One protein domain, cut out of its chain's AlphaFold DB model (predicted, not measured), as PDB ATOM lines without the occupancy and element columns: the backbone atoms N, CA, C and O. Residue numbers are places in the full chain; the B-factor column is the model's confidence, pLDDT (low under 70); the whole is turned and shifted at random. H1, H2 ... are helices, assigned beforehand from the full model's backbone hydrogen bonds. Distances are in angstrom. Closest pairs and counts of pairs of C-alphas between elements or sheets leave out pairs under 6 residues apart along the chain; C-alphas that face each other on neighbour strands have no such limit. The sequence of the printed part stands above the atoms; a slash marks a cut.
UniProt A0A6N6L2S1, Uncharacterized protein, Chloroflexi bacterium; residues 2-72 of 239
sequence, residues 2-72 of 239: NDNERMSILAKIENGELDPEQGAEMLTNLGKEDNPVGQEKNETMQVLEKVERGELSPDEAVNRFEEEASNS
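What this domain is: This is residues 2 to 72 of the 239 residues of an uncharacterized protein of Chloroflexi bacterium (UniProt A0A6N6L2S1). Two helical hairpins, H3 with H4 and H1 with H2, are joined end to end in an open zigzag. H2 and H3 meet near their ends in a wide V, and H1 and H4 fold back beside its two arms. The printed part has 71 residues with four named helices in the order H1, H2, H3, H4 and no named strand; the class is all helix. The whole is extended, with a radius of gyration of the C-alphas of 18.1 A and spans of 54 by 25 by 10 A.

Where its parts are: The longest helix, H3, holds residues 36 to 52 and measures 24.9 A from first to last C-alpha. H4, residues 58 to 71, measures 20.2 A and ends with C-alpha 71 at (1.789, -31.286, -45.227). H2, residues 20 to 33, measures 20.3 A. H1, residues 3 to 14, measures 16.6 A and begins with C-alpha 3 at (-22.320, -37.688, -32.096).

How they stand to each other: H3 touches H4 with residues 44 to 51 alone; the closest C-alphas, of Val 51 and Pro 58, are 6.2 A apart. This hairpin has a shallow tilt of 16 degrees, opposite ways. H3 and H2 are about perpendicular, at 88 degrees, and close but not clearly touching; their closest C-alphas, of Gly 38 and Lys 32, are 7.0 A apart. H2 touches H1 in a second hairpin, at a shallow tilt of 8 degrees, opposite ways; the closest C-alphas, of Pro 20 and Ile 13, are 5.9 A apart. H1 is apart from H3 and H4, and H2 is apart from H4. In H1, H2, H3 and H4 every O i to N i+4 pair is within hydrogen-bond range.

The domain as a whole: The two C-alphas farthest apart, of Asn 15 and Asp 59, are 53.8 A apart. The printed part has no cut, and its three links between helices are tight. The mean pLDDT of the printed part is 73.4; residue 2, residues 31 to 43 and residues 67 to 72 are under 70.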
ATOM      1  N   ASN A   2     -18.270 -39.099 -32.820       63.56
ATOM      2  CA  ASN A   2     -18.459 -37.962 -31.903       63.56
ATOM      3  C   ASN A   2     -19.915 -37.543 -31.615       63.56
ATOM      4  O   ASN A   2     -20.163 -36.830 -30.645       63.56
ATOM      5  N   ASP A   3     -20.907 -38.017 -32.375       71.00
ATOM      6  CA  ASP A   3     -22.320 -37.688 -32.096       71.00
ATOM      7  C   ASP A   3     -22.809 -38.264 -30.762       71.00
ATOM      8  O   ASP A   3     -23.587 -37.633 -30.044       71.00
ATOM      9  N   ASN A   4     -22.279 -39.427 -30.375       77.44
ATOM     10  CA  ASN A   4     -22.531 -40.009 -29.059       77.44
ATOM     11  C   ASN A   4     -21.925 -39.154 -27.935       77.44
ATOM     12  O   ASN A   4     -22.515 -39.044 -26.861       77.44
ATOM     13  N   GLU A   5     -20.780 -38.513 -28.179       79.69
ATOM     14  CA  GLU A   5     -20.115 -37.650 -27.200       79.69
ATOM     15  C   GLU A   5     -20.858 -36.320 -27.035       79.69
ATOM     16  O   GLU A   5     -21.125 -35.918 -25.900       79.69
ATOM     17  N   ARG A   6     -21.323 -35.707 -28.137       80.19
ATOM     18  CA  ARG A   6     -22.217 -34.532 -28.104       80.19
ATOM     19  C   ARG A   6     -23.485 -34.809 -27.300       80.19
ATOM     20  O   ARG A   6     -23.834 -34.023 -26.421       80.19
ATOM     21  N   MET A   7     -24.141 -35.948 -27.544       85.50
ATOM     22  CA  MET A   7     -25.326 -36.346 -26.775       85.50
ATOM     23  C   MET A   7     -25.010 -36.584 -25.294       85.50
ATOM     24  O   MET A   7     -25.807 -36.214 -24.433       85.50
ATOM     25  N   SER A   8     -23.838 -37.141 -24.974       83.38
ATOM     26  CA  SER A   8     -23.422 -37.351 -23.582       83.38
ATOM     27  C   SER A   8     -23.191 -36.040 -22.820       83.38
ATOM     28  O   SER A   8     -23.504 -35.959 -21.633       83.38
ATOM     29  N   ILE A   9     -22.684 -35.003 -23.491       83.88
ATOM     30  CA  ILE A   9     -22.458 -33.683 -22.890       83.88
ATOM     31  C   ILE A   9     -23.792 -32.973 -22.666       83.88
ATOM     32  O   ILE A   9     -24.029 -32.462 -21.575       83.88
ATOM     33  N   LEU A  10     -24.696 -33.013 -23.648       86.88
ATOM     34  CA  LEU A  10     -26.037 -32.435 -23.520       86.88
ATOM     35  C   LEU A  10     -26.836 -33.085 -22.382       86.88
ATOM     36  O   LEU A  10     -27.455 -32.376 -21.592       86.88
ATOM     37  N   ALA A  11     -26.743 -34.409 -22.231       85.69
ATOM     38  CA  ALA A  11     -27.381 -35.126 -21.129       85.69
ATOM     39  C   ALA A  11     -26.811 -34.729 -19.751       85.69
ATOM     40  O   ALA A  11     -27.553 -34.636 -18.775       85.69
ATOM     41  N   LYS A  12     -25.501 -34.460 -19.646       86.38
ATOM     42  CA  LYS A  12     -24.879 -33.989 -18.393       86.38
ATOM     43  C   LYS A  12     -25.280 -32.557 -18.032       86.38
ATOM     44  O   LYS A  12     -25.429 -32.260 -16.849       86.38
ATOM     45  N   ILE A  13     -25.492 -31.695 -19.031       88.81
ATOM     46  CA  ILE A  13     -26.041 -30.342 -18.835       88.81
ATOM     47  C   ILE A  13     -27.497 -30.434 -18.355       88.81
ATOM     48  O   ILE A  13     -27.873 -29.766 -17.396       88.81
ATOM     49  N   GLU A  14     -28.306 -31.300 -18.975       85.62
ATOM     50  CA  GLU A  14     -29.714 -31.507 -18.604       85.62
ATOM     51  C   GLU A  14     -29.869 -32.026 -17.166       85.62
ATOM     52  O   GLU A  14     -30.747 -31.576 -16.429       85.62
ATOM     53  N   ASN A  15     -28.971 -32.914 -16.732       88.19
ATOM     54  CA  ASN A  15     -28.962 -33.458 -15.373       88.19
ATOM     55  C   ASN A  15     -28.330 -32.518 -14.327       88.19
ATOM     56  O   ASN A  15     -28.313 -32.853 -13.142       88.19
ATOM     57  N   GLY A  16     -27.809 -31.353 -14.737       82.12
ATOM     58  CA  GLY A  16     -27.154 -30.385 -13.851       82.12
ATOM     59  C   GLY A  16     -25.787 -30.831 -13.319       82.12
ATOM     60  O   GLY A  16     -25.279 -30.248 -12.363       82.12
ATOM     61  N   GLU A  17     -25.190 -31.866 -13.915       84.31
ATOM     62  CA  GLU A  17     -23.846 -32.356 -13.578       84.31
ATOM     63  C   GLU A  17     -22.744 -31.506 -14.220       84.31
ATOM     64  O   GLU A  17     -21.595 -31.538 -13.776       84.31
ATOM     65  N   LEU A  18     -23.091 -30.755 -15.267       82.56
ATOM     66  CA  LEU A  18     -22.189 -29.879 -15.998       82.56
ATOM     67  C   LEU A  18     -22.795 -28.480 -16.113       82.56
ATOM     68  O   LEU A  18     -23.977 -28.336 -16.427       82.56
ATOM     69  N   ASP A  19     -21.975 -27.458 -15.886       87.94
ATOM     70  CA  ASP A  19     -22.408 -26.077 -16.062       87.94
ATOM     71  C   ASP A  19     -22.671 -25.775 -17.555       87.94
ATOM     72  O   ASP A  19     -21.885 -26.211 -18.408       87.94
ATOM     73  N   PRO A  20     -23.749 -25.045 -17.904       81.75
ATOM     74  CA  PRO A  20     -24.082 -24.746 -19.294       81.75
ATOM     75  C   PRO A  20     -22.971 -24.017 -20.061       81.75
ATOM     76  O   PRO A  20     -22.819 -24.258 -21.260       81.75
ATOM     77  N   GLU A  21     -22.178 -23.163 -19.402       80.62
ATOM     78  CA  GLU A  21     -21.078 -22.448 -20.059       80.62
ATOM     79  C   GLU A  21     -19.914 -23.397 -20.368       80.62
ATOM     80  O   GLU A  21     -19.406 -23.417 -21.491       80.62
ATOM     81  N   GLN A  22     -19.559 -24.262 -19.415       79.38
ATOM     82  CA  GLN A  22     -18.526 -25.287 -19.608       79.38
ATOM     83  C   GLN A  22     -18.936 -26.322 -20.666       79.38
ATOM     84  O   GLN A  22     -18.108 -26.800 -21.443       79.38
ATOM     85  N   GLY A  23     -20.228 -26.649 -20.737       79.25
ATOM     86  CA  GLY A  23     -20.777 -27.562 -21.734       79.25
ATOM     87  C   GLY A  23     -20.737 -27.000 -23.153       79.25
ATOM     88  O   GLY A  23     -20.382 -27.720 -24.087       79.25
ATOM     89  N   ALA A  24     -21.033 -25.710 -23.323       80.38
ATOM     90  CA  ALA A  24     -20.940 -25.033 -24.617       80.38
ATOM     91  C   ALA A  24     -19.498 -24.996 -25.155       80.38
ATOM     92  O   ALA A  24     -19.278 -25.188 -26.354       80.38
ATOM     93  N   GLU A  25     -18.509 -24.812 -24.278       80.31
ATOM     94  CA  GLU A  25     -17.090 -24.849 -24.648       80.31
ATOM     95  C   GLU A  25     -16.660 -26.246 -25.131       80.31
ATOM     96  O   GLU A  25     -16.047 -26.375 -26.193       80.31
ATOM     97  N   MET A  26     -17.056 -27.309 -24.421       79.12
ATOM     98  CA  MET A  26     -16.760 -28.694 -24.823       79.12
ATOM     99  C   MET A  26     -17.417 -29.066 -26.159       79.12
ATOM    100  O   MET A  26     -16.781 -29.697 -27.004       79.12
ATOM    101  N   LEU A  27     -18.659 -28.627 -26.393       79.88
ATOM    102  CA  LEU A  27     -19.355 -28.826 -27.669       79.88
ATOM    103  C   LEU A  27     -18.686 -28.060 -28.820       79.88
ATOM    104  O   LEU A  27     -18.616 -28.569 -29.939       79.88
ATOM    105  N   THR A  28     -18.158 -26.865 -28.545       77.88
ATOM    106  CA  THR A  28     -17.429 -26.055 -29.533       77.88
ATOM    107  C   THR A  28     -16.101 -26.707 -29.916       77.88
ATOM    108  O   THR A  28     -15.751 -26.736 -31.095       77.88
ATOM    109  N   ASN A  29     -15.379 -27.274 -28.948       78.88
ATOM    110  CA  ASN A  29     -14.120 -27.975 -29.203       78.88
ATOM    111  C   ASN A  29     -14.341 -29.292 -29.969       78.88
ATOM    112  O   ASN A  29     -13.656 -29.525 -30.960       78.88
ATOM    113  N   LEU A  30     -15.379 -30.067 -29.631       73.75
ATOM    114  CA  LEU A  30     -15.793 -31.243 -30.416       73.75
ATOM    115  C   LEU A  30     -16.253 -30.882 -31.838       73.75
ATOM    116  O   LEU A  30     -16.127 -31.677 -32.764       73.75
ATOM    117  N   GLY A  31     -16.817 -29.687 -32.039       64.81
ATOM    118  CA  GLY A  31     -17.142 -29.155 -33.368       64.81
ATOM    119  C   GLY A  31     -15.915 -28.746 -34.191       64.81
ATOM    120  O   GLY A  31     -15.952 -28.836 -35.416       64.81
ATOM    121  N   LYS A  32     -14.826 -28.321 -33.537       62.34
ATOM    122  CA  LYS A  32     -13.551 -27.980 -34.189       62.34
ATOM    123  C   LYS A  32     -12.741 -29.209 -34.594       62.34
ATOM    124  O   LYS A  32     -12.030 -29.125 -35.590       62.34
ATOM    125  N   GLU A  33     -12.825 -30.305 -33.846       57.66
ATOM    126  CA  GLU A  33     -12.141 -31.563 -34.186       57.66
ATOM    127  C   GLU A  33     -12.812 -32.305 -35.355       57.66
ATOM    128  O   GLU A  33     -12.120 -32.921 -36.158       57.66
ATOM    129  N   ASP A  34     -14.138 -32.193 -35.509       58.84
ATOM    130  CA  ASP A  34     -14.884 -32.830 -36.612       58.84
ATOM    131  C   ASP A  34     -14.839 -32.047 -37.937       58.84
ATOM    132  O   ASP A  34     -15.223 -32.590 -38.974       58.84
ATOM    133  N   ASN A  35     -14.409 -30.779 -37.934       51.69
ATOM    134  CA  ASN A  35     -14.413 -29.932 -39.129       51.69
ATOM    135  C   ASN A  35     -13.001 -29.430 -39.493       51.69
ATOM    136  O   ASN A  35     -12.668 -28.276 -39.193       51.69
ATOM    137  N   PRO A  36     -12.176 -30.251 -40.176       50.53
ATOM    138  CA  PRO A  36     -10.835 -29.850 -40.617       50.53
ATOM    139  C   PRO A  36     -10.859 -28.636 -41.567       50.53
ATOM    140  O   PRO A  36      -9.944 -27.818 -41.550       50.53
ATOM    141  N   VAL A  37     -11.959 -28.437 -42.305       48.53
ATOM    142  CA  VAL A  37     -12.156 -27.304 -43.232       48.53
ATOM    143  C   VAL A  37     -12.309 -25.967 -42.486       48.53
ATOM    144  O   VAL A  37     -11.980 -24.900 -43.004       48.53
ATOM    145  N   GLY A  38     -12.791 -25.998 -41.237       50.75
ATOM    146  CA  GLY A  38     -12.912 -24.809 -40.389       50.75
ATOM    147  C   GLY A  38     -11.580 -24.327 -39.804       50.75
ATOM    148  O   GLY A  38     -11.443 -23.133 -39.528       50.75
ATOM    149  N   GLN A  39     -10.611 -25.233 -39.627       51.19
ATOM    150  CA  GLN A  39      -9.275 -24.914 -39.114       51.19
ATOM    151  C   GLN A  39      -8.390 -24.312 -40.214       51.19
ATOM    152  O   GLN A  39      -7.911 -23.192 -40.031       51.19
ATOM    153  N   GLU A  40      -8.320 -24.944 -41.395       55.41
ATOM    154  CA  GLU A  40      -7.589 -24.418 -42.569       55.41
ATOM    155  C   GLU A  40      -8.042 -23.000 -42.941       55.41
ATOM    156  O   GLU A  40      -7.237 -22.102 -43.204       55.41
ATOM    157  N   LYS A  41      -9.360 -22.760 -42.920       58.09
ATOM    158  CA  LYS A  41      -9.934 -21.454 -43.260       58.09
ATOM    159  C   LYS A  41      -9.548 -20.357 -42.261       58.09
ATOM    160  O   LYS A  41      -9.408 -19.199 -42.655       58.09
ATOM    161  N   ASN A  42      -9.394 -20.702 -40.984       64.88
ATOM    162  CA  ASN A  42      -9.001 -19.758 -39.938       64.88
ATOM    163  C   ASN A  42      -7.497 -19.449 -40.008       64.88
ATOM    164  O   ASN A  42      -7.103 -18.287 -39.934       64.88
ATOM    165  N   GLU A  43      -6.666 -20.463 -40.238       66.50
ATOM    166  CA  GLU A  43      -5.217 -20.302 -40.408       66.50
ATOM    167  C   GLU A  43      -4.889 -19.482 -41.664       66.50
ATOM    168  O   GLU A  43      -4.127 -18.515 -41.590       66.50
ATOM    169  N   THR A  44      -5.585 -19.740 -42.776       71.75
ATOM    170  CA  THR A  44      -5.443 -18.963 -44.019       71.75
ATOM    171  C   THR A  44      -5.817 -17.490 -43.830       71.75
ATOM    172  O   THR A  44      -5.092 -16.599 -44.277       71.75
ATOM    173  N   MET A  45      -6.919 -17.204 -43.124       77.06
ATOM    174  CA  MET A  45      -7.308 -15.825 -42.799       77.06
ATOM    175  C   MET A  45      -6.280 -15.126 -41.909       77.06
ATOM    176  O   MET A  45      -5.977 -13.959 -42.144       77.06
ATOM    177  N   GLN A  46      -5.699 -15.829 -40.935       76.44
ATOM    178  CA  GLN A  46      -4.659 -15.266 -40.075       76.44
ATOM    179  C   GLN A  46      -3.363 -14.957 -40.836       76.44
ATOM    180  O   GLN A  46      -2.677 -13.987 -40.510       76.44
ATOM    181  N   VAL A  47      -3.000 -15.760 -41.841       76.44
ATOM    182  CA  VAL A  47      -1.840 -15.475 -42.702       76.44
ATOM    183  C   VAL A  47      -2.115 -14.253 -43.585       76.44
ATOM    184  O   VAL A  47      -1.268 -13.365 -43.662       76.44
ATOM    185  N   LEU A  48      -3.311 -14.147 -44.173       78.94
ATOM    186  CA  LEU A  48      -3.727 -12.989 -44.977       78.94
ATOM    187  C   LEU A  48      -3.752 -11.686 -44.157       78.94
ATOM    188  O   LEU A  48      -3.260 -10.659 -44.625       78.94
ATOM    189  N   GLU A  49      -4.233 -11.732 -42.913       79.50
ATOM    190  CA  GLU A  49      -4.242 -10.577 -42.003       79.50
ATOM    191  C   GLU A  49      -2.818 -10.111 -41.645       79.50
ATOM    192  O   GLU A  49      -2.539  -8.911 -41.578       79.50
ATOM    193  N   LYS A  50      -1.869 -11.041 -41.464       78.25
ATOM    194  CA  LYS A  50      -0.455 -10.711 -41.196       78.25
ATOM    195  C   LYS A  50       0.245 -10.078 -42.400       78.25
ATOM    196  O   LYS A  50       1.111  -9.221 -42.211       78.25
ATOM    197  N   VAL A  51      -0.142 -10.455 -43.620       83.31
ATOM    198  CA  VAL A  51       0.334  -9.810 -44.858       83.31
ATOM    199  C   VAL A  51      -0.246  -8.402 -44.987       83.31
ATOM    200  O   VAL A  51       0.493  -7.460 -45.268       83.31
ATOM    201  N   GLU A  52      -1.540  -8.226 -44.711       78.38
ATOM    202  CA  GLU A  52      -2.204  -6.915 -44.751       78.38
ATOM    203  C   GLU A  52      -1.611  -5.932 -43.728       78.38
ATOM    204  O   GLU A  52      -1.415  -4.751 -44.024       78.38
ATOM    205  N   ARG A  53      -1.241  -6.424 -42.538       83.19
ATOM    206  CA  ARG A  53      -0.564  -5.631 -41.497       83.19
ATOM    207  C   ARG A  53       0.922  -5.374 -41.790       83.19
ATOM    208  O   ARG A  53       1.568  -4.662 -41.022       83.19
ATOM    209  N   GLY A  54       1.460  -5.915 -42.887       75.50
ATOM    210  CA  GLY A  54       2.859  -5.762 -43.299       75.50
ATOM    211  C   GLY A  54       3.863  -6.487 -42.396       75.50
ATOM    212  O   GLY A  54       5.060  -6.218 -42.474       75.50
ATOM    213  N   GLU A  55       3.388  -7.382 -41.525       80.81
ATOM    214  CA  GLU A  55       4.217  -8.192 -40.624       80.81
ATOM    215  C   GLU A  55       4.809  -9.412 -41.347       80.81
ATOM    216  O   GLU A  55       5.820  -9.957 -40.905       80.81
ATOM    217  N   LEU A  56       4.199  -9.821 -42.465       76.50
ATOM    218  CA  LEU A  56       4.638 -10.928 -43.307       76.50
ATOM    219  C   LEU A  56       4.795 -10.458 -44.759       76.50
ATOM    220  O   LEU A  56       3.919  -9.782 -45.300       76.50
ATOM    221  N   SER A  57       5.909 -10.820 -45.401       79.31
ATOM    222  CA  SER A  57       6.101 -10.555 -46.831       79.31
ATOM    223  C   SER A  57       5.146 -11.424 -47.667       79.31
ATOM    224  O   SER A  57       4.968 -12.596 -47.324       79.31
ATOM    225  N   PRO A  58       4.583 -10.917 -48.783       73.38
ATOM    226  CA  PRO A  58       3.781 -11.721 -49.707       73.38
ATOM    227  C   PRO A  58       4.487 -13.007 -50.157       73.38
ATOM    228  O   PRO A  58       3.861 -14.061 -50.212       73.38
ATOM    229  N   ASP A  59       5.801 -12.945 -50.385       73.62
ATOM    230  CA  ASP A  59       6.595 -14.102 -50.819       73.62
ATOM    231  C   ASP A  59       6.739 -15.161 -49.710       73.62
ATOM    232  O   ASP A  59       6.808 -16.359 -49.976       73.62
ATOM    233  N   GLU A  60       6.756 -14.737 -48.443       75.19
ATOM    234  CA  GLU A  60       6.832 -15.649 -47.297       75.19
ATOM    235  C   GLU A  60       5.471 -16.296 -47.001       75.19
ATOM    236  O   GLU A  60       5.415 -17.442 -46.559       75.19
ATOM    237  N   ALA A  61       4.372 -15.594 -47.291       73.19
ATOM    238  CA  ALA A  61       3.024 -16.146 -47.204       73.19
ATOM    239  C   ALA A  61       2.804 -17.275 -48.222       73.19
ATOM    240  O   ALA A  61       2.292 -18.327 -47.855       73.19
ATOM    241  N   VAL A  62       3.250 -17.086 -49.472       76.25
ATOM    242  CA  VAL A  62       3.143 -18.099 -50.539       76.25
ATOM    243  C   VAL A  62       3.873 -19.385 -50.158       76.25
ATOM    244  O   VAL A  62       3.281 -20.457 -50.223       76.25
ATOM    245  N   ASN A  63       5.116 -19.284 -49.677       78.00
ATOM    246  CA  ASN A  63       5.887 -20.464 -49.276       78.00
ATOM    247  C   ASN A  63       5.232 -21.226 -48.115       78.00
ATOM    248  O   ASN A  63       5.267 -22.452 -48.089       78.00
ATOM    249  N   ARG A  64       4.596 -20.519 -47.168       73.50
ATOM    250  CA  ARG A  64       3.863 -21.172 -46.075       73.50
ATOM    251  C   ARG A  64       2.625 -21.899 -46.581       73.50
ATOM    252  O   ARG A  64       2.415 -23.029 -46.169       73.50
ATOM    253  N   PHE A  65       1.868 -21.306 -47.503       75.38
ATOM    254  CA  PHE A  65       0.723 -21.983 -48.117       75.38
ATOM    255  C   PHE A  65       1.135 -23.217 -48.929       75.38
ATOM    256  O   PHE A  65       0.431 -24.222 -48.904       75.38
ATOM    257  N   GLU A  66       2.284 -23.179 -49.612       70.19
ATOM    258  CA  GLU A  66       2.829 -24.346 -50.318       70.19
ATOM    259  C   GLU A  66       3.293 -25.453 -49.356       70.19
ATOM    260  O   GLU A  66       3.031 -26.632 -49.600       70.19
ATOM    261  N   GLU A  67       3.940 -25.100 -48.240       67.75
ATOM    262  CA  GLU A  67       4.342 -26.060 -47.203       67.75
ATOM    263  C   GLU A  67       3.134 -26.683 -46.486       67.75
ATOM    264  O   GLU A  67       3.132 -27.888 -46.221       67.75
ATOM    265  N   GLU A  68       2.095 -25.895 -46.206       63.66
ATOM    266  CA  GLU A  68       0.846 -26.351 -45.584       63.66
ATOM    267  C   GLU A  68       0.058 -27.255 -46.542       63.66
ATOM    268  O   GLU A  68      -0.355 -28.340 -46.143       63.66
ATOM    269  N   ALA A  69      -0.024 -26.903 -47.832       60.59
ATOM    270  CA  ALA A  69      -0.597 -27.758 -48.877       60.59
ATOM    271  C   ALA A  69       0.205 -29.056 -49.102       60.59
ATOM    272  O   ALA A  69      -0.347 -30.080 -49.509       60.59
ATOM    273  N   SER A  70       1.515 -29.039 -48.833       58.50
ATOM    274  CA  SER A  70       2.363 -30.232 -48.917       58.50
ATOM    275  C   SER A  70       2.280 -31.122 -47.667       58.50
ATOM    276  O   SER A  70       2.542 -32.326 -47.773       58.50
ATOM    277  N   ASN A  71       1.928 -30.567 -46.501       54.50
ATOM    278  CA  ASN A  71       1.789 -31.286 -45.227       54.50
ATOM    279  C   ASN A  71       0.343 -31.655 -44.871       54.50
ATOM    280  O   ASN A  71       0.148 -32.526 -44.024       54.50
ATOM    281  N   SER A  72      -0.664 -31.056 -45.511       49.28
ATOM    282  CA  SER A  72      -2.054 -31.453 -45.330       49.28
ATOM    283  C   SER A  72      -2.319 -32.797 -46.027       49.28
ATOM    284  O   SER A  72      -2.020 -33.017 -47.208       49.28
TER     285      SER A  72